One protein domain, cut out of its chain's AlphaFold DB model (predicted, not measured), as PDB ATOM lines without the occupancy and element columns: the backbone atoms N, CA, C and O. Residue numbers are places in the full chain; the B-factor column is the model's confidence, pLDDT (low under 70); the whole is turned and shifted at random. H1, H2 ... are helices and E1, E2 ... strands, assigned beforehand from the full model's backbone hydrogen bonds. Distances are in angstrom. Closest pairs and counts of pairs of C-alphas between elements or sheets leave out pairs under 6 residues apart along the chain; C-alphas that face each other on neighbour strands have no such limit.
ATOM      1  N   VAL A  39      14.578  41.090  72.562       93.12
ATOM      2  CA  VAL A  39      13.384  41.417  71.759       93.12
ATOM      3  C   VAL A  39      13.543  40.924  70.317       93.12
ATOM      4  O   VAL A  39      12.615  40.331  69.756       93.12
ATOM      5  N   GLY A  40      14.731  41.106  69.732       89.31
ATOM      6  CA  GLY A  40      15.059  40.588  68.406       89.31
ATOM      7  C   GLY A  40      14.931  39.065  68.326       89.31
ATOM      8  O   GLY A  40      14.261  38.549  67.433       89.31
ATOM      9  N   ALA A  41      15.505  38.344  69.294       91.56
ATOM     10  CA  ALA A  41      15.465  36.884  69.344       91.56
ATOM     11  C   ALA A  41      14.030  36.341  69.443       91.56
ATOM     12  O   ALA A  41      13.654  35.471  68.658       91.56
ATOM     13  N   VAL A  42      13.202  36.892  70.339       91.75
ATOM     14  CA  VAL A  42      11.799  36.464  70.503       91.75
ATOM     15  C   VAL A  42      11.001  36.670  69.216       91.75
ATOM     16  O   VAL A  42      10.280  35.771  68.781       91.75
ATOM     17  N   THR A  43      11.164  37.825  68.567       91.00
ATOM     18  CA  THR A  43      10.455  38.141  67.317       91.00
ATOM     19  C   THR A  43      10.811  37.148  66.208       91.00
ATOM     20  O   THR A  43       9.927  36.655  65.498       91.00
ATOM     21  N   ILE A  44      12.096  36.797  66.088       90.44
ATOM     22  CA  ILE A  44      12.576  35.808  65.115       90.44
ATOM     23  C   ILE A  44      11.996  34.422  65.421       90.44
ATOM     24  O   ILE A  44      11.496  33.764  64.509       90.44
ATOM     25  N   SER A  45      11.996  33.985  66.684       90.56
ATOM     26  CA  SER A  45      11.466  32.674  67.082       90.56
ATOM     27  C   SER A  45       9.968  32.524  66.806       90.56
ATOM     28  O   SER A  45       9.542  31.493  66.280       90.56
ATOM     29  N   VAL A  46       9.160  33.546  67.109       89.75
ATOM     30  CA  VAL A  46       7.710  33.520  66.840       89.75
ATOM     31  C   VAL A  46       7.441  33.479  65.337       89.75
ATOM     32  O   VAL A  46       6.685  32.629  64.867       89.75
ATOM     33  N   THR A  47       8.116  34.338  64.568       88.38
ATOM     34  CA  THR A  47       7.981  34.375  63.103       88.38
ATOM     35  C   THR A  47       8.399  33.041  62.478       88.38
ATOM     36  O   THR A  47       7.706  32.509  61.613       88.38
ATOM     37  N   SER A  48       9.501  32.455  62.954       88.75
ATOM     38  CA  SER A  48       9.984  31.149  62.503       88.75
ATOM     39  C   SER A  48       8.978  30.033  62.797       88.75
ATOM     40  O   SER A  48       8.699  29.225  61.914       88.75
ATOM     41  N   SER A  49       8.370  30.033  63.986       88.69
ATOM     42  CA  SER A  49       7.362  29.037  64.378       88.69
ATOM     43  C   SER A  49       6.107  29.125  63.507       88.69
ATOM     44  O   SER A  49       5.620  28.112  63.009       88.69
ATOM     45  N   MET A  50       5.614  30.342  63.254       87.06
ATOM     46  CA  MET A  50       4.464  30.561  62.370       87.06
ATOM     47  C   MET A  50       4.755  30.131  60.931       87.06
ATOM     48  O   MET A  50       3.908  29.508  60.290       87.06
ATOM     49  N   ASN A  51       5.955  30.424  60.429       89.25
ATOM     50  CA  ASN A  51       6.369  29.989  59.100       89.25
ATOM     51  C   ASN A  51       6.461  28.466  59.021       89.25
ATOM     52  O   ASN A  51       5.918  27.889  58.088       89.25
ATOM     53  N   SER A  52       7.059  27.810  60.018       89.69
ATOM     54  CA  SER A  52       7.153  26.349  60.061       89.69
ATOM     55  C   SER A  52       5.776  25.685  60.043       89.69
ATOM     56  O   SER A  52       5.584  24.725  59.301       89.69
ATOM     57  N   PHE A  53       4.808  26.219  60.793       87.75
ATOM     58  CA  PHE A  53       3.436  25.712  60.785       87.75
ATOM     59  C   PHE A  53       2.768  25.871  59.411       87.75
ATOM     60  O   PHE A  53       2.207  24.915  58.881       87.75
ATOM     61  N   ARG A  54       2.885  27.053  58.791       87.06
ATOM     62  CA  ARG A  54       2.354  27.308  57.439       87.06
ATOM     63  C   ARG A  54       2.991  26.400  56.391       87.06
ATOM     64  O   ARG A  54       2.301  25.907  55.504       87.06
ATOM     65  N   THR A  55       4.295  26.164  56.493       89.75
ATOM     66  CA  THR A  55       5.002  25.231  55.613       89.75
ATOM     67  C   THR A  55       4.501  23.799  55.816       89.75
ATOM     68  O   THR A  55       4.265  23.110  54.830       89.75
ATOM     69  N   GLY A  56       4.271  23.372  57.062       91.00
ATOM     70  CA  GLY A  56       3.678  22.068  57.372       91.00
ATOM     71  C   GLY A  56       2.310  21.879  56.716       91.00
ATOM     72  O   GLY A  56       2.116  20.919  55.977       91.00
ATOM     73  N   GLN A  57       1.409  22.851  56.880       90.06
ATOM     74  CA  GLN A  57       0.092  22.820  56.234       90.06
ATOM     75  C   GLN A  57       0.187  22.770  54.705       90.06
ATOM     76  O   GLN A  57      -0.578  22.056  54.063       90.06
ATOM     77  N   ARG A  58       1.143  23.495  54.108       92.00
ATOM     78  CA  ARG A  58       1.363  23.451  52.657       92.00
ATOM     79  C   ARG A  58       1.771  22.051  52.195       92.00
ATOM     80  O   ARG A  58       1.257  21.584  51.188       92.00
ATOM     81  N   TYR A  59       2.648  21.366  52.930       93.88
ATOM     82  CA  TYR A  59       3.036  19.993  52.596       93.88
ATOM     83  C   TYR A  59       1.882  18.999  52.725       93.88
ATOM     84  O   TYR A  59       1.747  18.124  51.874       93.88
ATOM     85  N   GLU A  60       1.039  19.138  53.749       94.00
ATOM     86  CA  GLU A  60      -0.158  18.302  53.893       94.00
ATOM     87  C   GLU A  60      -1.124  18.493  52.714       94.00
ATOM     88  O   GLU A  60      -1.630  17.514  52.167       94.00
ATOM     89  N   GLN A  61      -1.326  19.738  52.272       94.62
ATOM     90  CA  GLN A  61      -2.146  20.041  51.097       94.62
ATOM     91  C   GLN A  61      -1.554  19.466  49.807       94.62
ATOM     92  O   GLN A  61      -2.288  18.868  49.028       94.62
ATOM     93  N   GLU A  62      -0.245  19.601  49.585       95.50
ATOM     94  CA  GLU A  62       0.429  18.995  48.428       95.50
ATOM     95  C   GLU A  62       0.293  17.467  48.433       95.50
ATOM     96  O   GLU A  62      -0.022  16.883  47.399       95.50
ATOM     97  N   GLY A  63       0.432  16.822  49.596       96.38
ATOM     98  CA  GLY A  63       0.227  15.379  49.726       96.38
ATOM     99  C   GLY A  63      -1.213  14.947  49.429       96.38
ATOM    100  O   GLY A  63      -1.434  13.911  48.802       96.38
ATOM    101  N   ALA A  64      -2.203  15.751  49.826       96.38
ATOM    102  CA  ALA A  64      -3.602  15.502  49.484       96.38
ATOM    103  C   ALA A  64      -3.871  15.677  47.976       96.38
ATOM    104  O   ALA A  64      -4.613  14.887  47.395       96.38
ATOM    105  N   ILE A  65      -3.235  16.666  47.334       97.56
ATOM    106  CA  ILE A  65      -3.284  16.857  45.876       97.56
ATOM    107  C   ILE A  65      -2.642  15.669  45.153       97.56
ATOM    108  O   ILE A  65      -3.195  15.199  44.164       97.56
ATOM    109  N   ASP A  66      -1.498  15.170  45.630       97.56
ATOM    110  CA  ASP A  66      -0.822  13.998  45.056       97.56
ATOM    111  C   ASP A  66      -1.723  12.754  45.095       97.56
ATOM    112  O   ASP A  66      -1.858  12.052  44.092       97.56
ATOM    113  N   ALA A  67      -2.372  12.503  46.235       96.12
ATOM    114  CA  ALA A  67      -3.308  11.394  46.392       96.12
ATOM    115  C   ALA A  67      -4.528  11.524  45.463       96.12
ATOM    116  O   ALA A  67      -4.899  10.551  44.806       96.12
ATOM    117  N   ASP A  68      -5.123  12.715  45.361       96.94
ATOM    118  CA  ASP A  68      -6.271  12.961  44.480       96.94
ATOM    119  C   ASP A  68      -5.890  12.842  42.995       96.94
ATOM    120  O   ASP A  68      -6.581  12.193  42.214       96.94
ATOM    121  N   LEU A  69      -4.729  13.376  42.598       96.25
ATOM    122  CA  LEU A  69      -4.207  13.210  41.240       96.25
ATOM    123  C   LEU A  69      -3.953  11.744  40.887       96.25
ATOM    124  O   LEU A  69      -4.221  11.355  39.751       96.25
ATOM    125  N   ALA A  70      -3.481  10.923  41.828       94.25
ATOM    126  CA  ALA A  70      -3.325   9.488  41.604       94.25
ATOM    127  C   ALA A  70      -4.679   8.790  41.370       94.25
ATOM    128  O   ALA A  70      -4.777   7.911  40.512       94.25
ATOM    129  N   LEU A  71      -5.738   9.200  42.079       93.50
ATOM    130  CA  LEU A  71      -7.097   8.699  41.839       93.50
ATOM    131  C   LEU A  71      -7.623   9.134  40.469       93.50
ATOM    132  O   LEU A  71      -8.118   8.299  39.717       93.50
ATOM    133  N   ILE A  72      -7.447  10.404  40.097       95.12
ATOM    134  CA  ILE A  72      -7.846  10.916  38.778       95.12
ATOM    135  C   ILE A  72      -7.078  10.204  37.654       95.12
ATOM    136  O   ILE A  72      -7.657   9.868  36.623       95.12
ATOM    137  N   GLN A  73      -5.784   9.931  37.836       93.06
ATOM    138  CA  GLN A  73      -5.003   9.125  36.890       93.06
ATOM    139  C   GLN A  73      -5.565   7.709  36.768       93.06
ATOM    140  O   GLN A  73      -5.776   7.231  35.659       93.06
ATOM    141  N   ARG A  74      -5.919   7.071  37.888       89.69
ATOM    142  CA  ARG A  74      -6.577   5.762  37.865       89.69
ATOM    143  C   ARG A  74      -7.926   5.805  37.136       89.69
ATOM    144  O   ARG A  74      -8.240   4.854  36.431       89.69
ATOM    145  N   TYR A  75      -8.697   6.887  37.272       91.62
ATOM    146  CA  TYR A  75      -9.929   7.102  36.504       91.62
ATOM    147  C   TYR A  75      -9.627   7.234  35.006       91.62
ATOM    148  O   TYR A  75     -10.267   6.562  34.208       91.62
ATOM    149  N   ASN A  76      -8.614   8.015  34.613       90.88
ATOM    150  CA  ASN A  76      -8.189   8.134  33.208       90.88
ATOM    151  C   ASN A  76      -7.808   6.796  32.579       90.88
ATOM    152  O   ASN A  76      -8.147   6.547  31.421       90.88
ATOM    153  N   ASP A  77      -7.076   5.974  33.327       87.25
ATOM    154  CA  ASP A  77      -6.571   4.688  32.853       87.25
ATOM    155  C   ASP A  77      -7.677   3.631  32.759       87.25
ATOM    156  O   ASP A  77      -7.543   2.670  32.006       87.25
ATOM    157  N   ARG A  78      -8.761   3.799  33.527       86.12
ATOM    158  CA  ARG A  78      -9.886   2.856  33.620       86.12
ATOM    159  C   ARG A  78     -11.166   3.339  32.961       86.12
ATOM    160  O   ARG A  78     -12.161   2.626  32.997       86.12
ATOM    161  N   PHE A  79     -11.168   4.540  32.408       87.88
ATOM    162  CA  PHE A  79     -12.295   5.034  31.644       87.88
ATOM    163  C   PHE A  79     -12.415   4.190  30.375       87.88
ATOM    164  O   PHE A  79     -11.435   4.056  29.654       87.88
ATOM    165  N   THR A  80     -13.572   3.585  30.122       84.31
ATOM    166  CA  THR A  80     -13.812   2.652  29.005       84.31
ATOM    167  C   THR A  80     -15.171   2.921  28.382       84.31
ATOM    168  O   THR A  80     -16.100   3.237  29.115       84.31
ATOM    169  N   CYS A  81     -15.318   2.742  27.066       80.25
ATOM    170  CA  CYS A  81     -16.580   2.991  26.354       80.25
ATOM    171  C   CYS A  81     -17.138   1.740  25.658       80.25
ATOM    172  O   CYS A  81     -17.758   1.836  24.602       80.25
ATOM    173  N   ARG A  82     -16.887   0.546  26.208       74.06
ATOM    174  CA  ARG A  82     -17.157  -0.735  25.535       74.06
ATOM    175  C   ARG A  82     -18.614  -0.927  25.088       74.06
ATOM    176  O   ARG A  82     -18.836  -1.501  24.034       74.06
ATOM    177  N   SER A  83     -19.596  -0.447  25.844       67.06
ATOM    178  CA  SER A  83     -21.026  -0.680  25.586       67.06
ATOM    179  C   SER A  83     -21.728   0.470  24.847       67.06
ATOM    180  O   SER A  83     -22.950   0.562  24.880       67.06
ATOM    181  N   GLY A  84     -20.983   1.395  24.226       67.94
ATOM    182  CA  GLY A  84     -21.548   2.615  23.621       67.94
ATOM    183  C   GLY A  84     -21.721   3.782  24.608       67.94
ATOM    184  O   GLY A  84     -21.753   4.948  24.203       67.94
ATOM    185  N   THR A  85     -21.750   3.484  25.907       75.69
ATOM    186  CA  THR A  85     -21.650   4.442  27.022       75.69
ATOM    187  C   THR A  85     -20.281   4.350  27.686       75.69
ATOM    188  O   THR A  85     -19.697   3.264  27.708       75.69
ATOM    189  N   CYS A  86     -19.767   5.459  28.228       82.06
ATOM    190  CA  CYS A  86     -18.456   5.466  28.866       82.06
ATOM    191  C   CYS A  86     -18.569   5.441  30.394       82.06
ATOM    192  O   CYS A  86     -19.284   6.232  30.998       82.06
ATOM    193  N   GLU A  87     -17.813   4.559  31.031       85.50
ATOM    194  CA  GLU A  87     -17.822   4.372  32.481       85.50
ATOM    195  C   GLU A  87     -16.409   4.126  33.021       85.50
ATOM    196  O   GLU A  87     -15.466   3.880  32.264       85.50
ATOM    197  N   ILE A  88     -16.250   4.207  34.344       84.62
ATOM    198  CA  ILE A  88     -15.014   3.802  35.017       84.62
ATOM    199  C   ILE A  88     -15.086   2.304  35.284       84.62
ATOM    200  O   ILE A  88     -15.863   1.849  36.121       84.62
ATOM    201  N   HIS A  89     -14.247   1.524  34.608       78.19
ATOM    202  CA  HIS A  89     -14.232   0.084  34.793       78.19
ATOM    203  C   HIS A  89     -13.596  -0.300  36.142       78.19
ATOM    204  O   HIS A  89     -12.369  -0.308  36.323       78.19
ATOM    205  N   GLU A  90     -14.432  -0.661  37.114       66.38
ATOM    206  CA  GLU A  90     -14.015  -1.184  38.415       66.38
ATOM    207  C   GLU A  90     -13.549  -2.643  38.317       66.38
ATOM    208  O   GLU A  90     -14.252  -3.590  38.659       66.38
ATOM    209  N   LYS A  91     -12.294  -2.862  37.921       55.81
ATOM    210  CA  LYS A  91     -11.613  -4.127  38.239       55.81
ATOM    211  C   LYS A  91     -10.876  -3.975  39.560       55.81
ATOM    212  O   LYS A  91      -9.669  -3.745  39.602       55.81
ATOM    213  N   ASP A  92     -11.621  -4.015  40.655       46.16
ATOM    214  CA  ASP A  92     -11.088  -3.862  42.016       46.16
ATOM    215  C   ASP A  92     -10.348  -5.084  42.563       46.16
ATOM    216  O   ASP A  92      -9.821  -5.064  43.672       46.16
ATOM    217  N   THR A 100      -7.036  -4.762  27.757       67.00
ATOM    218  CA  THR A 100      -6.734  -4.817  26.324       67.00
ATOM    219  C   THR A 100      -7.530  -3.748  25.580       67.00
ATOM    220  O   THR A 100      -8.405  -3.099  26.143       67.00
ATOM    221  N   LYS A 101      -7.229  -3.537  24.294       66.12
ATOM    222  CA  LYS A 101      -7.986  -2.614  23.432       66.12
ATOM    223  C   LYS A 101      -9.501  -2.886  23.481       66.12
ATOM    224  O   LYS A 101     -10.279  -1.936  23.498       66.12
ATOM    225  N   ASP A 102      -9.877  -4.157  23.550       65.50
ATOM    226  CA  ASP A 102     -11.264  -4.641  23.528       65.50
ATOM    227  C   ASP A 102     -12.004  -4.334  24.849       65.50
ATOM    228  O   ASP A 102     -13.230  -4.334  24.907       65.50
ATOM    229  N   ASP A 103     -11.265  -4.010  25.921       66.75
ATOM    230  CA  ASP A 103     -11.844  -3.478  27.159       66.75
ATOM    231  C   ASP A 103     -12.168  -1.976  27.039       66.75
ATOM    232  O   ASP A 103     -13.036  -1.477  27.749       66.75
ATOM    233  N   PHE A 104     -11.498  -1.241  26.142       68.12
ATOM    234  CA  PHE A 104     -11.694   0.204  25.961       68.12
ATOM    235  C   PHE A 104     -12.729   0.546  24.883       68.12
ATOM    236  O   PHE A 104     -13.387   1.584  24.995       68.12
ATOM    237  N   PHE A 105     -12.855  -0.297  23.853       68.00
ATOM    238  CA  PHE A 105     -13.718  -0.096  22.686       68.00
ATOM    239  C   PHE A 105     -14.529  -1.361  22.387       68.00
ATOM    240  O   PHE A 105     -13.979  -2.453  22.510       68.00
ATOM    241  N   PRO A 106     -15.790  -1.228  21.934       64.62
ATOM    242  CA  PRO A 106     -16.555  -2.367  21.445       64.62
ATOM    243  C   PRO A 106     -15.822  -3.045  20.281       64.62
ATOM    244  O   PRO A 106     -15.293  -2.373  19.389       64.62
ATOM    245  N   ASP A 107     -15.809  -4.377  20.269       59.16
ATOM    246  CA  ASP A 107     -15.281  -5.137  19.142       59.16
ATOM    247  C   ASP A 107     -16.151  -4.935  17.894       59.16
ATOM    248  O   ASP A 107     -17.375  -5.032  17.934       59.16
ATOM    249  N   ALA A 108     -15.506  -4.731  16.741       50.16
ATOM    250  CA  ALA A 108     -16.190  -4.634  15.447       50.16
ATOM    251  C   ALA A 108     -16.816  -5.959  14.975       50.16
ATOM    252  O   ALA A 108     -17.518  -5.988  13.967       50.16
ATOM    253  N   ALA A 109     -16.548  -7.062  15.674       46.00
ATOM    254  CA  ALA A 109     -17.162  -8.348  15.402       46.00
ATOM    255  C   ALA A 109     -18.242  -8.630  16.455       46.00
ATOM    256  O   ALA A 109     -17.967  -8.484  17.646       46.00
ATOM    257  N   PRO A 110     -19.434  -9.115  16.065       43.69
ATOM    258  CA  PRO A 110     -20.391  -9.649  17.021       43.69
ATOM    259  C   PRO A 110     -19.791 -10.922  17.629       43.69
ATOM    260  O   PRO A 110     -19.952 -12.018  17.089       43.69
ATOM    261  N   SER A 111     -19.041 -10.802  18.727       43.06
ATOM    262  CA  SER A 111     -18.608 -11.980  19.468       43.06
ATOM    263  C   SER A 111     -19.855 -12.552  20.148       43.06
ATOM    264  O   SER A 111     -20.449 -11.973  21.054       43.06
ATOM    265  N   SER A 112     -20.332 -13.678  19.624       41.56
ATOM    266  CA  SER A 112     -21.615 -14.309  19.949       41.56
ATOM    267  C   SER A 112     -21.675 -14.928  21.354       41.56
ATOM    268  O   SER A 112     -22.405 -15.894  21.567       41.56
ATOM    269  N   THR A 113     -20.878 -14.448  22.304       41.84
ATOM    270  CA  THR A 113     -20.726 -15.069  23.628       41.84
ATOM    271  C   THR A 113     -21.002 -14.136  24.793       41.84
ATOM    272  O   THR A 113     -21.131 -14.624  25.914       41.84
ATOM    273  N   GLN A 114     -21.184 -12.836  24.560       43.12
ATOM    274  CA  GLN A 114     -21.665 -11.944  25.605       43.12
ATOM    275  C   GLN A 114     -22.459 -10.804  24.963       43.12
ATOM    276  O   GLN A 114     -21.853  -9.957  24.313       43.12
ATOM    277  N   PRO A 115     -23.803 -10.788  25.059       45.03
ATOM    278  CA  PRO A 115     -24.539  -9.580  24.729       45.03
ATOM    279  C   PRO A 115     -24.038  -8.493  25.681       45.03
ATOM    280  O   PRO A 115     -24.158  -8.646  26.898       45.03
ATOM    281  N   ASP A 116     -23.431  -7.443  25.133       48.59
ATOM    282  CA  ASP A 116     -23.164  -6.221  25.882       48.59
ATOM    283  C   ASP A 116     -24.545  -5.626  26.198       48.59
ATOM    284  O   ASP A 116     -25.191  -4.967  25.386       48.59
ATOM    285  N   THR A 117     -25.078  -6.000  27.358       42.75
ATOM    286  CA  THR A 117     -26.278  -5.388  27.912       42.75
ATOM    287  C   THR A 117     -25.882  -3.995  28.359       42.75
ATOM    288  O   THR A 117     -25.055  -3.849  29.261       42.75
ATOM    289  N   ASN A 118     -26.475  -2.977  27.747       45.97
ATOM    290  CA  ASN A 118     -26.496  -1.650  28.345       45.97
ATOM    291  C   ASN A 118     -27.161  -1.716  29.740       45.97
ATOM    292  O   ASN A 118     -27.799  -2.714  30.098       45.97
ATOM    293  N   ASN A 119     -27.050  -0.645  30.531       43.50
ATOM    294  CA  ASN A 119     -27.679  -0.547  31.860       43.50
ATOM    295  C   ASN A 119     -29.219  -0.734  31.845       43.50
ATOM    296  O   ASN A 119     -29.826  -0.877  32.905       43.50
ATOM    297  N   ASP A 120     -29.830  -0.815  30.658       49.25
ATOM    298  CA  ASP A 120     -31.260  -1.027  30.436       49.25
ATOM    299  C   ASP A 120     -31.622  -2.492  30.105       49.25
ATOM    300  O   ASP A 120     -32.788  -2.812  29.867       49.25
ATOM    301  N   GLY A 121     -30.647  -3.411  30.090       44.41
ATOM    302  CA  GLY A 121     -30.875  -4.834  29.815       44.41
ATOM    303  C   GLY A 121     -31.264  -5.144  28.364       44.41
ATOM    304  O   GLY A 121     -31.724  -6.252  28.074       44.41
ATOM    305  N   ILE A 122     -31.082  -4.188  27.451       46.00
ATOM    306  CA  ILE A 122     -31.298  -4.356  26.015       46.00
ATOM    307  C   ILE A 122     -29.942  -4.704  25.395       46.00
ATOM    308  O   ILE A 122     -28.953  -4.008  25.610       46.00
ATOM    309  N   ALA A 123     -29.879  -5.811  24.653       51.06
ATOM    310  CA  ALA A 123     -28.686  -6.159  23.892       51.06
ATOM    311  C   ALA A 123     -28.484  -5.097  22.807       51.06
ATOM    312  O   ALA A 123     -29.263  -5.049  21.852       51.06
ATOM    313  N   ASP A 124     -27.479  -4.241  22.975       51.31
ATOM    314  CA  ASP A 124     -27.103  -3.309  21.922       51.31
ATOM    315  C   ASP A 124     -26.360  -4.106  20.847       51.31
ATOM    316  O   ASP A 124     -25.492  -4.936  21.143       51.31
ATOM    317  N   THR A 125     -26.741  -3.943  19.584       54.56
ATOM    318  CA  THR A 125     -25.986  -4.581  18.507       54.56
ATOM    319  C   THR A 125     -24.611  -3.928  18.476       54.56
ATOM    320  O   THR A 125     -24.528  -2.712  18.351       54.56
ATOM    321  N   ALA A 126     -23.533  -4.714  18.583       54.72
ATOM    322  CA  ALA A 126     -22.148  -4.222  18.665       54.72
ATOM    323  C   ALA A 126     -21.777  -3.166  17.594       54.72
ATOM    324  O   ALA A 126     -20.913  -2.325  17.823       54.72
ATOM    325  N   GLU A 127     -22.468  -3.170  16.450       57.25
ATOM    326  CA  GLU A 127     -22.370  -2.167  15.383       57.25
ATOM    327  C   GLU A 127     -22.807  -0.755  15.834       57.25
ATOM    328  O   GLU A 127     -22.097   0.214  15.585       57.25
ATOM    329  N   THR A 128     -23.905  -0.629  16.586       66.31
ATOM    330  CA  THR A 128     -24.436   0.652  17.089       66.31
ATOM    331  C   THR A 128     -23.575   1.226  18.215       66.31
ATOM    332  O   THR A 128     -23.283   2.424  18.229       66.31
ATOM    333  N   ALA A 129     -23.089   0.370  19.118       65.94
ATOM    334  CA  ALA A 129     -22.147   0.762  20.163       65.94
ATOM    335  C   ALA A 129     -20.812   1.242  19.568       65.94
ATOM    336  O   ALA A 129     -20.261   2.257  20.000       65.94
ATOM    337  N   LEU A 130     -20.307   0.556  18.538       70.62
ATOM    338  CA  LEU A 130     -19.093   0.959  17.833       70.62
ATOM    339  C   LEU A 130     -19.249   2.307  17.132       70.62
ATOM    340  O   LEU A 130     -18.369   3.153  17.279       70.62
ATOM    341  N   GLU A 131     -20.346   2.531  16.413       73.56
ATOM    342  CA  GLU A 131     -20.625   3.818  15.765       73.56
ATOM    343  C   GLU A 131     -20.716   4.961  16.786       73.56
ATOM    344  O   GLU A 131     -20.077   5.997  16.600       73.56
ATOM    345  N   ALA A 132     -21.407   4.757  17.913       72.25
ATOM    346  CA  ALA A 132     -21.537   5.765  18.967       72.25
ATOM    347  C   ALA A 132     -20.181   6.172  19.573       72.25
ATOM    348  O   ALA A 132     -19.914   7.356  19.799       72.25
ATOM    349  N   VAL A 133     -19.295   5.204  19.819       74.25
ATOM    350  CA  VAL A 133     -17.946   5.472  20.343       74.25
ATOM    351  C   VAL A 133     -17.055   6.095  19.272       74.25
ATOM    352  O   VAL A 133     -16.292   7.022  19.556       74.25
ATOM    353  N   GLN A 134     -17.161   5.627  18.027       77.38
ATOM    354  CA  GLN A 134     -16.431   6.211  16.909       77.38
ATOM    355  C   GLN A 134     -16.815   7.672  16.706       77.38
ATOM    356  O   GLN A 134     -15.908   8.483  16.572       77.38
ATOM    357  N   ASP A 135     -18.094   8.044  16.772       76.88
ATOM    358  CA  ASP A 135     -18.543   9.435  16.634       76.88
ATOM    359  C   ASP A 135     -18.018  10.352  17.750       76.88
ATOM    360  O   ASP A 135     -17.641  11.501  17.486       76.88
ATOM    361  N   ARG A 136     -17.886   9.833  18.977       78.19
ATOM    362  CA  ARG A 136     -17.230  10.538  20.096       78.19
ATOM    363  C   ARG A 136     -15.735  10.763  19.846       78.19
ATOM    364  O   ARG A 136     -15.195  11.795  20.239       78.19
ATOM    365  N   CYS A 137     -15.078   9.834  19.154       76.19
ATOM    366  CA  CYS A 137     -13.678   9.938  18.728       76.19
ATOM    367  C   CYS A 137     -13.475  10.737  17.422       76.19
ATOM    368  O   CYS A 137     -12.373  11.217  17.161       76.19
ATOM    369  N   ARG A 138     -14.495  10.843  16.557       70.69
ATOM    370  CA  ARG A 138     -14.346  11.236  15.142       70.69
ATOM    371  C   ARG A 138     -14.071  12.721  14.929       70.69
ATOM    372  O   ARG A 138     -13.574  13.128  13.881       70.69
ATOM    373  N   TYR A 139     -14.413  13.559  15.893       63.66
ATOM    374  CA  TYR A 139     -14.264  14.997  15.746       63.66
ATOM    375  C   TYR A 139     -13.215  15.511  16.724       63.66
ATOM    376  O   TYR A 139     -13.397  15.445  17.932       63.66
ATOM    377  N   LEU A 140     -12.165  16.145  16.193       56.41
ATOM    378  CA  LEU A 140     -11.151  16.888  16.963       56.41
ATOM    379  C   LEU A 140     -11.727  18.065  17.786       56.41
ATOM    380  O   LEU A 140     -10.989  18.766  18.465       56.41
ATOM    381  N   ASN A 141     -13.032  18.316  17.710       59.28
ATOM    382  CA  ASN A 141     -13.730  19.298  18.537       59.28
ATOM    383  C   ASN A 141     -14.820  18.651  19.398       59.28
ATOM    384  O   ASN A 141     -15.547  19.368  20.080       59.28
ATOM    385  N   ASN A 142     -14.973  17.325  19.334       70.56
ATOM    386  CA  ASN A 142     -15.903  16.621  20.189       70.56
ATOM    387  C   ASN A 142     -15.247  16.411  21.559       70.56
ATOM    388  O   ASN A 142     -14.281  15.663  21.722       70.56
ATOM    389  N   LEU A 143     -15.784  17.143  22.531       78.38
ATOM    390  CA  LEU A 143     -15.355  17.135  23.919       78.38
ATOM    391  C   LEU A 143     -16.123  16.105  24.754       78.38
ATOM    392  O   LEU A 143     -15.846  15.997  25.945       78.38
ATOM    393  N   ASP A 144     -17.072  15.367  24.174       82.50
ATOM    394  CA  ASP A 144     -18.019  14.502  24.883       82.50
ATOM    395  C   ASP A 144     -17.297  13.451  25.723       82.50
ATOM    396  O   ASP A 144     -17.618  13.280  26.895       82.50
ATOM    397  N   LEU A 145     -16.254  12.819  25.170       83.88
ATOM    398  CA  LEU A 145     -15.465  11.801  25.870       83.88
ATOM    399  C   LEU A 145     -14.854  12.345  27.172       83.88
ATOM    400  O   LEU A 145     -14.910  11.717  28.225       83.88
ATOM    401  N   VAL A 146     -14.275  13.543  27.106       89.19
ATOM    402  CA  VAL A 146     -13.639  14.181  28.263       89.19
ATOM    403  C   VAL A 146     -14.668  14.841  29.177       89.19
ATOM    404  O   VAL A 146     -14.458  14.921  30.384       89.19
ATOM    405  N   THR A 147     -15.792  15.292  28.625       89.50
ATOM    406  CA  THR A 147     -16.900  15.889  29.378       89.50
ATOM    407  C   THR A 147     -17.600  14.846  30.244       89.50
ATOM    408  O   THR A 147     -17.894  15.122  31.404       89.50
ATOM    409  N   GLU A 148     -17.799  13.636  29.725       89.06
ATOM    410  CA  GLU A 148     -18.356  12.508  30.475       89.06
ATOM    411  C   GLU A 148     -17.402  12.059  31.586       89.06
ATOM    412  O   GLU A 148     -17.804  11.964  32.744       89.06
ATOM    413  N   LEU A 149     -16.107  11.920  31.283       91.25
ATOM    414  CA  LEU A 149     -15.106  11.629  32.310       91.25
ATOM    415  C   LEU A 149     -15.036  12.716  33.389       91.25
ATOM    416  O   LEU A 149     -14.937  12.410  34.577       91.25
ATOM    417  N   LYS A 150     -15.099  13.990  32.993       94.12
ATOM    418  CA  LYS A 150     -15.167  15.110  33.933       94.12
ATOM    419  C   LYS A 150     -16.366  14.955  34.869       94.12
ATOM    420  O   LYS A 150     -16.190  15.113  36.073       94.12
ATOM    421  N   ALA A 151     -17.548  14.643  34.337       92.50
ATOM    422  CA  ALA A 151     -18.754  14.465  35.143       92.50
ATOM    423  C   ALA A 151     -18.602  13.317  36.154       92.50
ATOM    424  O   ALA A 151     -18.984  13.480  37.314       92.50
ATOM    425  N   LEU A 152     -17.980  12.203  35.754       92.00
ATOM    426  CA  LEU A 152     -17.673  11.081  36.649       92.00
ATOM    427  C   LEU A 152     -16.692  11.490  37.757       92.00
ATOM    428  O   LEU A 152     -16.950  11.252  38.932       92.00
ATOM    429  N   ILE A 153     -15.606  12.194  37.421       94.75
ATOM    430  CA  ILE A 153     -14.644  12.699  38.417       94.75
ATOM    431  C   ILE A 153     -15.313  13.675  39.398       94.75
ATOM    432  O   ILE A 153     -15.041  13.631  40.596       94.75
ATOM    433  N   GLU A 154     -16.151  14.590  38.911       94.44
ATOM    434  CA  GLU A 154     -16.835  15.578  39.756       94.44
ATOM    435  C   GLU A 154     -17.903  14.947  40.660       94.44
ATOM    436  O   GLU A 154     -18.148  15.473  41.746       94.44
ATOM    437  N   THR A 155     -18.496  13.828  40.242       93.06
ATOM    438  CA  THR A 155     -19.545  13.123  40.994       93.06
ATOM    439  C   THR A 155     -18.964  12.137  42.007       93.06
ATOM    440  O   THR A 155     -19.394  12.125  43.161       93.06
ATOM    441  N   ASP A 156     -17.967  11.345  41.605       92.19
ATOM    442  CA  ASP A 156     -17.521  10.184  42.381       92.19
ATOM    443  C   ASP A 156     -16.315  10.482  43.279       92.19
ATOM    444  O   ASP A 156     -16.148   9.850  44.326       92.19
ATOM    445  N   LEU A 157     -15.457  11.440  42.901       93.06
ATOM    446  CA  LEU A 157     -14.255  11.757  43.673       93.06
ATOM    447  C   LEU A 157     -14.492  12.954  44.601       93.06
ATOM    448  O   LEU A 157     -14.704  14.069  44.113       93.06
ATOM    449  N   PRO A 158     -14.371  12.797  45.932       95.25
ATOM    450  CA  PRO A 158     -14.477  13.925  46.845       95.25
ATOM    451  C   PRO A 158     -13.308  14.896  46.642       95.25
ATOM    452  O   PRO A 158     -12.164  14.491  46.451       95.25
ATOM    453  N   VAL A 159     -13.588  16.197  46.719       95.38
ATOM    454  CA  VAL A 159     -12.539  17.224  46.670       95.38
ATOM    455  C   VAL A 159     -11.776  17.235  48.004       95.38
ATOM    456  O   VAL A 159     -12.415  17.272  49.062       95.38
ATOM    457  N   PRO A 160     -10.429  17.238  47.996       96.25
ATOM    458  CA  PRO A 160      -9.639  17.334  49.220       96.25
ATOM    459  C   PRO A 160      -9.993  18.558  50.080       96.25
ATOM    460  O   PRO A 160     -10.230  19.658  49.580       96.25
ATOM    461  N   THR A 161     -10.000  18.388  51.404       95.25
ATOM    462  CA  THR A 161     -10.384  19.460  52.336       95.25
ATOM    463  C   THR A 161      -9.441  20.663  52.249       95.25
ATOM    464  O   THR A 161      -8.222  20.518  52.218       95.25
ATOM    465  N   GLY A 162     -10.008  21.874  52.250       94.44
ATOM    466  CA  GLY A 162      -9.243  23.126  52.169       94.44
ATOM    467  C   GLY A 162      -8.770  23.490  50.757       94.44
ATOM    468  O   GLY A 162      -8.117  24.521  50.580       94.44
ATOM    469  N   LEU A 163      -9.128  22.682  49.758       97.25
ATOM    470  CA  LEU A 163      -8.813  22.897  48.354       97.25
ATOM    471  C   LEU A 163     -10.097  23.004  47.528       97.25
ATOM    472  O   LEU A 163     -11.144  22.467  47.877       97.25
ATOM    473  N   GLN A 164      -9.994  23.708  46.410       97.50
ATOM    474  CA  GLN A 164     -10.980  23.727  45.345       97.50
ATOM    475  C   GLN A 164     -10.366  23.037  44.134       97.50
ATOM    476  O   GLN A 164      -9.325  23.473  43.643       97.50
ATOM    477  N   ARG A 165     -11.017  21.984  43.642       97.75
ATOM    478  CA  ARG A 165     -10.669  21.340  42.374       97.75
ATOM    479  C   ARG A 165     -11.563  21.900  41.276       97.75
ATOM    480  O   ARG A 165     -12.782  21.907  41.417       97.75
ATOM    481  N   THR A 166     -10.961  22.360  40.187       97.19
ATOM    482  CA  THR A 166     -11.677  22.775  38.973       97.19
ATOM    483  C   THR A 166     -11.149  22.004  37.774       97.19
ATOM    484  O   THR A 166      -9.941  21.789  37.659       97.19
ATOM    485  N   ILE A 167     -12.053  21.566  36.895       96.56
ATOM    486  CA  ILE A 167     -11.715  20.789  35.701       96.56
ATOM    487  C   ILE A 167     -12.185  21.551  34.465       96.56
ATOM    488  O   ILE A 167     -13.387  21.745  34.241       96.56
ATOM    489  N   ALA A 168     -11.221  21.989  33.661       94.12
ATOM    490  CA  ALA A 168     -11.455  22.657  32.390       94.12
ATOM    491  C   ALA A 168     -11.143  21.693  31.245       94.12
ATOM    492  O   ALA A 168     -10.056  21.126  31.198       94.12
ATOM    493  N   VAL A 169     -12.093  21.498  30.332       90.88
ATOM    494  CA  VAL A 169     -11.866  20.698  29.125       90.88
ATOM    495  C   VAL A 169     -11.156  21.571  28.091       90.88
ATOM    496  O   VAL A 169     -11.598  22.690  27.825       90.88
ATOM    497  N   ASP A 170     -10.054  21.081  27.527       87.12
ATOM    498  CA  ASP A 170      -9.256  21.839  26.569       87.12
ATOM    499  C   ASP A 170      -9.942  21.808  25.194       87.12
ATOM    500  O   ASP A 170      -9.925  20.808  24.483       87.12
ATOM    501  N   SER A 171     -10.529  22.931  24.781       75.44
ATOM    502  CA  SER A 171     -11.251  23.051  23.505       75.44
ATOM    503  C   SER A 171     -10.345  23.388  22.310       75.44
ATOM    504  O   SER A 171     -10.767  24.073  21.376       75.44
ATOM    505  N   ALA A 172      -9.062  23.015  22.359       65.62
ATOM    506  CA  ALA A 172      -8.093  23.436  21.353       65.62
ATOM    507  C   ALA A 172      -8.352  22.739  20.005       65.62
ATOM    508  O   ALA A 172      -8.166  21.531  19.869       65.62
ATOM    509  N   THR A 173      -8.689  23.536  18.987       57.78
ATOM    510  CA  THR A 173      -9.046  23.133  17.611       57.78
ATOM    511  C   THR A 173      -7.928  22.441  16.820       57.78
ATOM    512  O   THR A 173      -8.165  21.965  15.713       57.78
ATOM    513  N   GLN A 174      -6.702  22.375  17.352       53.34
ATOM    514  CA  GLN A 174      -5.572  21.685  16.726       53.34
ATOM    515  C   GLN A 174      -4.927  20.709  17.717       53.34
ATOM    516  O   GLN A 174      -4.119  21.096  18.556       53.34
ATOM    517  N   GLY A 175      -5.296  19.428  17.616       54.91
ATOM    518  CA  GLY A 175      -4.603  18.316  18.280       54.91
ATOM    519  C   GLY A 175      -4.775  18.205  19.801       54.91
ATOM    520  O   GLY A 175      -4.114  17.369  20.411       54.91
ATOM    521  N   GLY A 176      -5.639  19.022  20.418       60.16
ATOM    522  CA  GLY A 176      -5.892  19.037  21.868       60.16
ATOM    523  C   GLY A 176      -7.286  18.563  22.294       60.16
ATOM    524  O   GLY A 176      -7.584  18.619  23.479       60.16
ATOM    525  N   ALA A 177      -8.092  18.075  21.347       66.88
ATOM    526  CA  ALA A 177      -9.514  17.719  21.451       66.88
ATOM    527  C   ALA A 177      -9.950  16.886  22.664       66.88
ATOM    528  O   ALA A 177     -11.122  16.869  23.025       66.88
ATOM    529  N   HIS A 178      -9.023  16.141  23.260       81.81
ATOM    530  CA  HIS A 178      -9.338  15.165  24.293       81.81
ATOM    531  C   HIS A 178      -8.418  15.295  25.507       81.81
ATOM    532  O   HIS A 178      -8.018  14.311  26.126       81.81
ATOM    533  N   ARG A 179      -8.062  16.535  25.838       88.62
ATOM    534  CA  ARG A 179      -7.319  16.864  27.050       88.62
ATOM    535  C   ARG A 179      -8.202  17.654  27.999       88.62
ATOM    536  O   ARG A 179      -9.137  18.342  27.593       88.62
ATOM    537  N   TYR A 180      -7.892  17.559  29.276       92.75
ATOM    538  CA  TYR A 180      -8.467  18.429  30.282       92.75
ATOM    539  C   TYR A 180      -7.415  18.818  31.296       92.75
ATOM    540  O   TYR A 180      -6.465  18.082  31.565       92.75
ATOM    541  N   THR A 181      -7.617  19.981  31.887       95.06
ATOM    542  CA  THR A 181      -6.729  20.546  32.880       95.06
ATOM    543  C   THR A 181      -7.426  20.595  34.231       95.06
ATOM    544  O   THR A 181      -8.468  21.233  34.392       95.06
ATOM    545  N   VAL A 182      -6.829  19.920  35.211       97.56
ATOM    546  CA  VAL A 182      -7.240  19.952  36.615       97.56
ATOM    547  C   VAL A 182      -6.430  21.026  37.323       97.56
ATOM    548  O   VAL A 182      -5.198  21.015  37.270       97.56
ATOM    549  N   THR A 183      -7.113  21.951  37.990       98.12
ATOM    550  CA  THR A 183      -6.491  23.035  38.756       98.12
ATOM    551  C   THR A 183      -6.944  22.961  40.205       98.12
ATOM    552  O   THR A 183      -8.147  22.948  40.478       98.12
ATOM    553  N   TYR A 184      -5.976  22.931  41.119       98.19
ATOM    554  CA  TYR A 184      -6.187  22.984  42.560       98.19
ATOM    555  C   TYR A 184      -5.871  24.378  43.077       98.19
ATOM    556  O   TYR A 184      -4.741  24.857  42.954       98.19
ATOM    557  N   THR A 185      -6.861  24.994  43.706       97.94
ATOM    558  CA  THR A 185      -6.746  26.313  44.326       97.94
ATOM    559  C   THR A 185      -6.935  26.173  45.829       97.94
ATOM    560  O   THR A 185      -7.844  25.483  46.287       97.94
ATOM    561  N   ASN A 186      -6.083  26.817  46.622       96.38
ATOM    562  CA  ASN A 186      -6.260  26.872  48.068       96.38
ATOM    563  C   ASN A 186      -7.454  27.777  48.405       96.38
ATOM    564  O   ASN A 186      -7.466  28.946  48.030       96.38
ATOM    565  N   LEU A 187      -8.449  27.255  49.130       95.62
ATOM    566  CA  LEU A 187      -9.684  27.993  49.439       95.62
ATOM    567  C   LEU A 187      -9.464  29.203  50.359       95.62
ATOM    568  O   LEU A 187     -10.248  30.148  50.333       95.62
ATOM    569  N   ALA A 188      -8.424  29.177  51.194       93.62
ATOM    570  CA  ALA A 188      -8.137  30.252  52.135       93.62
ATOM    571  C   ALA A 188      -7.368  31.410  51.480       93.62
ATOM    572  O   ALA A 188      -7.612  32.569  51.815       93.62
ATOM    573  N   SER A 189      -6.434  31.111  50.571       93.25
ATOM    574  CA  SER A 189      -5.586  32.123  49.923       93.25
ATOM    575  C   SER A 189      -5.986  32.463  48.486       93.25
ATOM    576  O   SER A 189      -5.509  33.466  47.959       93.25
ATOM    577  N   ASN A 190      -6.838  31.656  47.847       94.56
ATOM    578  CA  ASN A 190      -7.111  31.677  46.405       94.56
ATOM    579  C   ASN A 190      -5.854  31.509  45.523       94.56
ATOM    580  O   ASN A 190      -5.863  31.862  44.345       94.56
ATOM    581  N   GLU A 191      -4.764  30.967  46.074       95.12
ATOM    582  CA  GLU A 191      -3.540  30.653  45.329       95.12
ATOM    583  C   GLU A 191      -3.718  29.342  44.554       95.12
ATOM    584  O   GLU A 191      -4.183  28.345  45.115       95.12
ATOM    585  N   VAL A 192      -3.315  29.326  43.280       96.44
ATOM    586  CA  VAL A 192      -3.205  28.080  42.510       96.44
ATOM    587  C   VAL A 192      -2.035  27.281  43.070       96.44
ATOM    588  O   VAL A 192      -0.877  27.665  42.923       96.44
ATOM    589  N   MET A 193      -2.357  26.166  43.713       95.69
ATOM    590  CA  MET A 193      -1.393  25.247  44.311       95.69
ATOM    591  C   MET A 193      -0.742  24.382  43.234       95.69
ATOM    592  O   MET A 193       0.478  24.243  43.177       95.69
ATOM    593  N   ARG A 194      -1.571  23.804  42.358       96.88
ATOM    594  CA  ARG A 194      -1.119  22.889  41.312       96.88
ATOM    595  C   ARG A 194      -2.065  22.887  40.124       96.88
ATOM    596  O   ARG A 194      -3.277  23.003  40.283       96.88
ATOM    597  N   GLN A 195      -1.501  22.685  38.941       96.75
ATOM    598  CA  GLN A 195      -2.240  22.509  37.704       96.75
ATOM    599  C   GLN A 195      -1.635  21.348  36.913       96.75
ATOM    600  O   GLN A 195      -0.413  21.247  36.803       96.75
ATOM    601  N   MET A 196      -2.476  20.463  36.383       95.75
ATOM    602  CA  MET A 196      -2.038  19.318  35.586       95.75
ATOM    603  C   MET A 196      -2.986  19.089  34.418       95.75
ATOM    604  O   MET A 196      -4.200  19.046  34.604       95.75
ATOM    605  N   THR A 197      -2.428  18.906  33.225       94.12
ATOM    606  CA  THR A 197      -3.202  18.525  32.042       94.12
ATOM    607  C   THR A 197      -3.080  17.028  31.803       94.12
ATOM    608  O   THR A 197      -1.973  16.492  31.747       94.12
ATOM    609  N   LEU A 198      -4.221  16.370  31.638       93.00
ATOM    610  CA  LEU A 198      -4.365  14.928  31.499       93.00
ATOM    611  C   LEU A 198      -5.128  14.597  30.208       93.00
ATOM    612  O   LEU A 198      -5.797  15.451  29.625       93.00
ATOM    613  N   SER A 199      -5.001  13.350  29.760       90.12
ATOM    614  CA  SER A 199      -5.786  12.760  28.673       90.12
ATOM    615  C   SER A 199      -6.221  11.370  29.125       90.12
ATOM    616  O   SER A 199      -5.366  10.636  29.627       90.12
ATOM    617  N   PRO A 200      -7.493  10.979  28.943       89.44
ATOM    618  CA  PRO A 200      -7.902   9.610  29.213       89.44
ATOM    619  C   PRO A 200      -7.186   8.623  28.290       89.44
ATOM    620  O   PRO A 200      -6.851   8.959  27.148       89.44
ATOM    621  N   ALA A 201      -6.981   7.393  28.766       85.12
ATOM    622  CA  ALA A 201      -6.325   6.342  27.993       85.12
ATOM    623  C   ALA A 201      -7.139   5.937  26.750       85.12
ATOM    624  O   ALA A 201      -6.551   5.638  25.709       85.12
ATOM    625  N   THR A 202      -8.475   6.016  26.811       81.56
ATOM    626  CA  THR A 202      -9.390   5.749  25.678       81.56
ATOM    627  C   THR A 202      -9.059   6.552  24.433       81.56
ATOM    628  O   THR A 202      -9.147   6.031  23.326       81.56
ATOM    629  N   VAL A 203      -8.584   7.787  24.596       83.56
ATOM    630  CA  VAL A 203      -8.195   8.663  23.481       83.56
ATOM    631  C   VAL A 203      -7.110   8.036  22.618       83.56
ATOM    632  O   VAL A 203      -7.123   8.186  21.399       83.56
ATOM    633  N   SER A 204      -6.162   7.321  23.229       80.75
ATOM    634  CA  SER A 204      -5.041   6.714  22.501       80.75
ATOM    635  C   SER A 204      -5.480   5.622  21.520       80.75
ATOM    636  O   SER A 204      -4.754   5.313  20.573       80.75
ATOM    637  N   TRP A 205      -6.680   5.083  21.729       75.81
ATOM    638  CA  TRP A 205      -7.288   4.027  20.932       75.81
ATOM    639  C   TRP A 205      -8.338   4.551  19.948       75.81
ATOM    640  O   TRP A 205      -8.804   3.780  19.106       75.81
ATOM    641  N   CYS A 206      -8.672   5.847  19.998       77.19
ATOM    642  CA  CYS A 206      -9.488   6.474  18.968       77.19
ATOM    643  C   CYS A 206      -8.800   6.305  17.597       77.19
ATOM    644  O   CYS A 206      -7.588   6.533  17.476       77.19
TER     645      CYS A 206
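AT A GLANCE: This is residues 39 to 92 and 100 to 206 of the 209 residues of the protein "Prepilin-type N-terminal cleavage/methylation domain-containing protein" of Synechococcus sp. CBW1002 (UniProt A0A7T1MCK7). Look first for a small wall of three strands, E1, E2 and E3, with H4 and the second part of the very long helix H1 over one face and no named helix on the other. Residues 39 to 57 of H1 stick out as a long arm, while H2, H3, H5 and long loops gather loosely beyond the other end of the sheet. The printed part has 161 residues with five named helices and three named strands, in the order H1 H2 H3 H4 E1 E2 E3 H5, of mixed class. The sheet runs E1 E2 E3, antiparallel. The whole is loose, with a radius of gyration of the C-alphas of 21.5 A, and spans 83 by 36 by 24 A.

IN THESE COORDINATES: Find C-alpha 163 at (-8.813, 22.897, 48.354), where E1 begins; it runs 19.6 A to residue 169. E2 is residues 180 to 186, 19.8 A, and E3 residues 192 to 198, 17.2 A. Go back to C-alpha 39 at (13.384, 41.417, 71.759); from there H1 runs 59.0 A to residue 78. H2 is residues 101 to 104, 5.3 A; H3 residues 126 to 138, 17.7 A; H4 residues 144 to 156, 18.0 A. H5, residues 201 to 205, 7.5 A, ends at C-alpha 205 (-7.288, 4.027, 20.932).

HOW THE PARTS SIT: E1, E2 and E3 form a meander, each strand the antiparallel neighbour of the one before. In hairpin E1 and E2, look at N 164 and O 185, 2.8 A; in hairpin E2 and E3, at N 182 and O 196, 2.8 A. H1 and H4 are on the same face, making two layers, helices on one face of a sheet. H1 runs along the strands at a height over the sheet of 8.5 A, and H4 along them at 9.7 A. H1 and H4 only just touch, with 3 pairs of C-alphas within 8 A, closest at Ile 72 and Ile 153, 7.0 A. H1 touches H5 with residues 76 to 78 alone, closest at the C-alphas of Asp 77 and Ala 201, 5.1 A. H2 only just touches H5, with 3 pairs of C-alphas within 8 A, closest at Phe 104 and Thr 202, 6.0 A. H3 and H4 only just touch, with 3 such pairs, only at the corner, closest at Arg 136 and Leu 145, 6.2 A. Every O i to N i+4 pair is within hydrogen-bond range in H1, H3 and H4; H5 has 0 of 1 but 2 of 2 O i to N i+3 pairs, and H2 is too short for an i+4 pair.

THE WHOLE: The C-alphas farthest apart, of Val 39 and Ser 112, are 83.8 A apart. Residues 93 to 99 are not printed; C-alphas 92 and 100 across the cut are 16.3 A apart. The link from H2 to H3, 21 residues, is long. Mean pLDDT of the printed part is 80.1; 44 residues are under 70, among them 100 to 129.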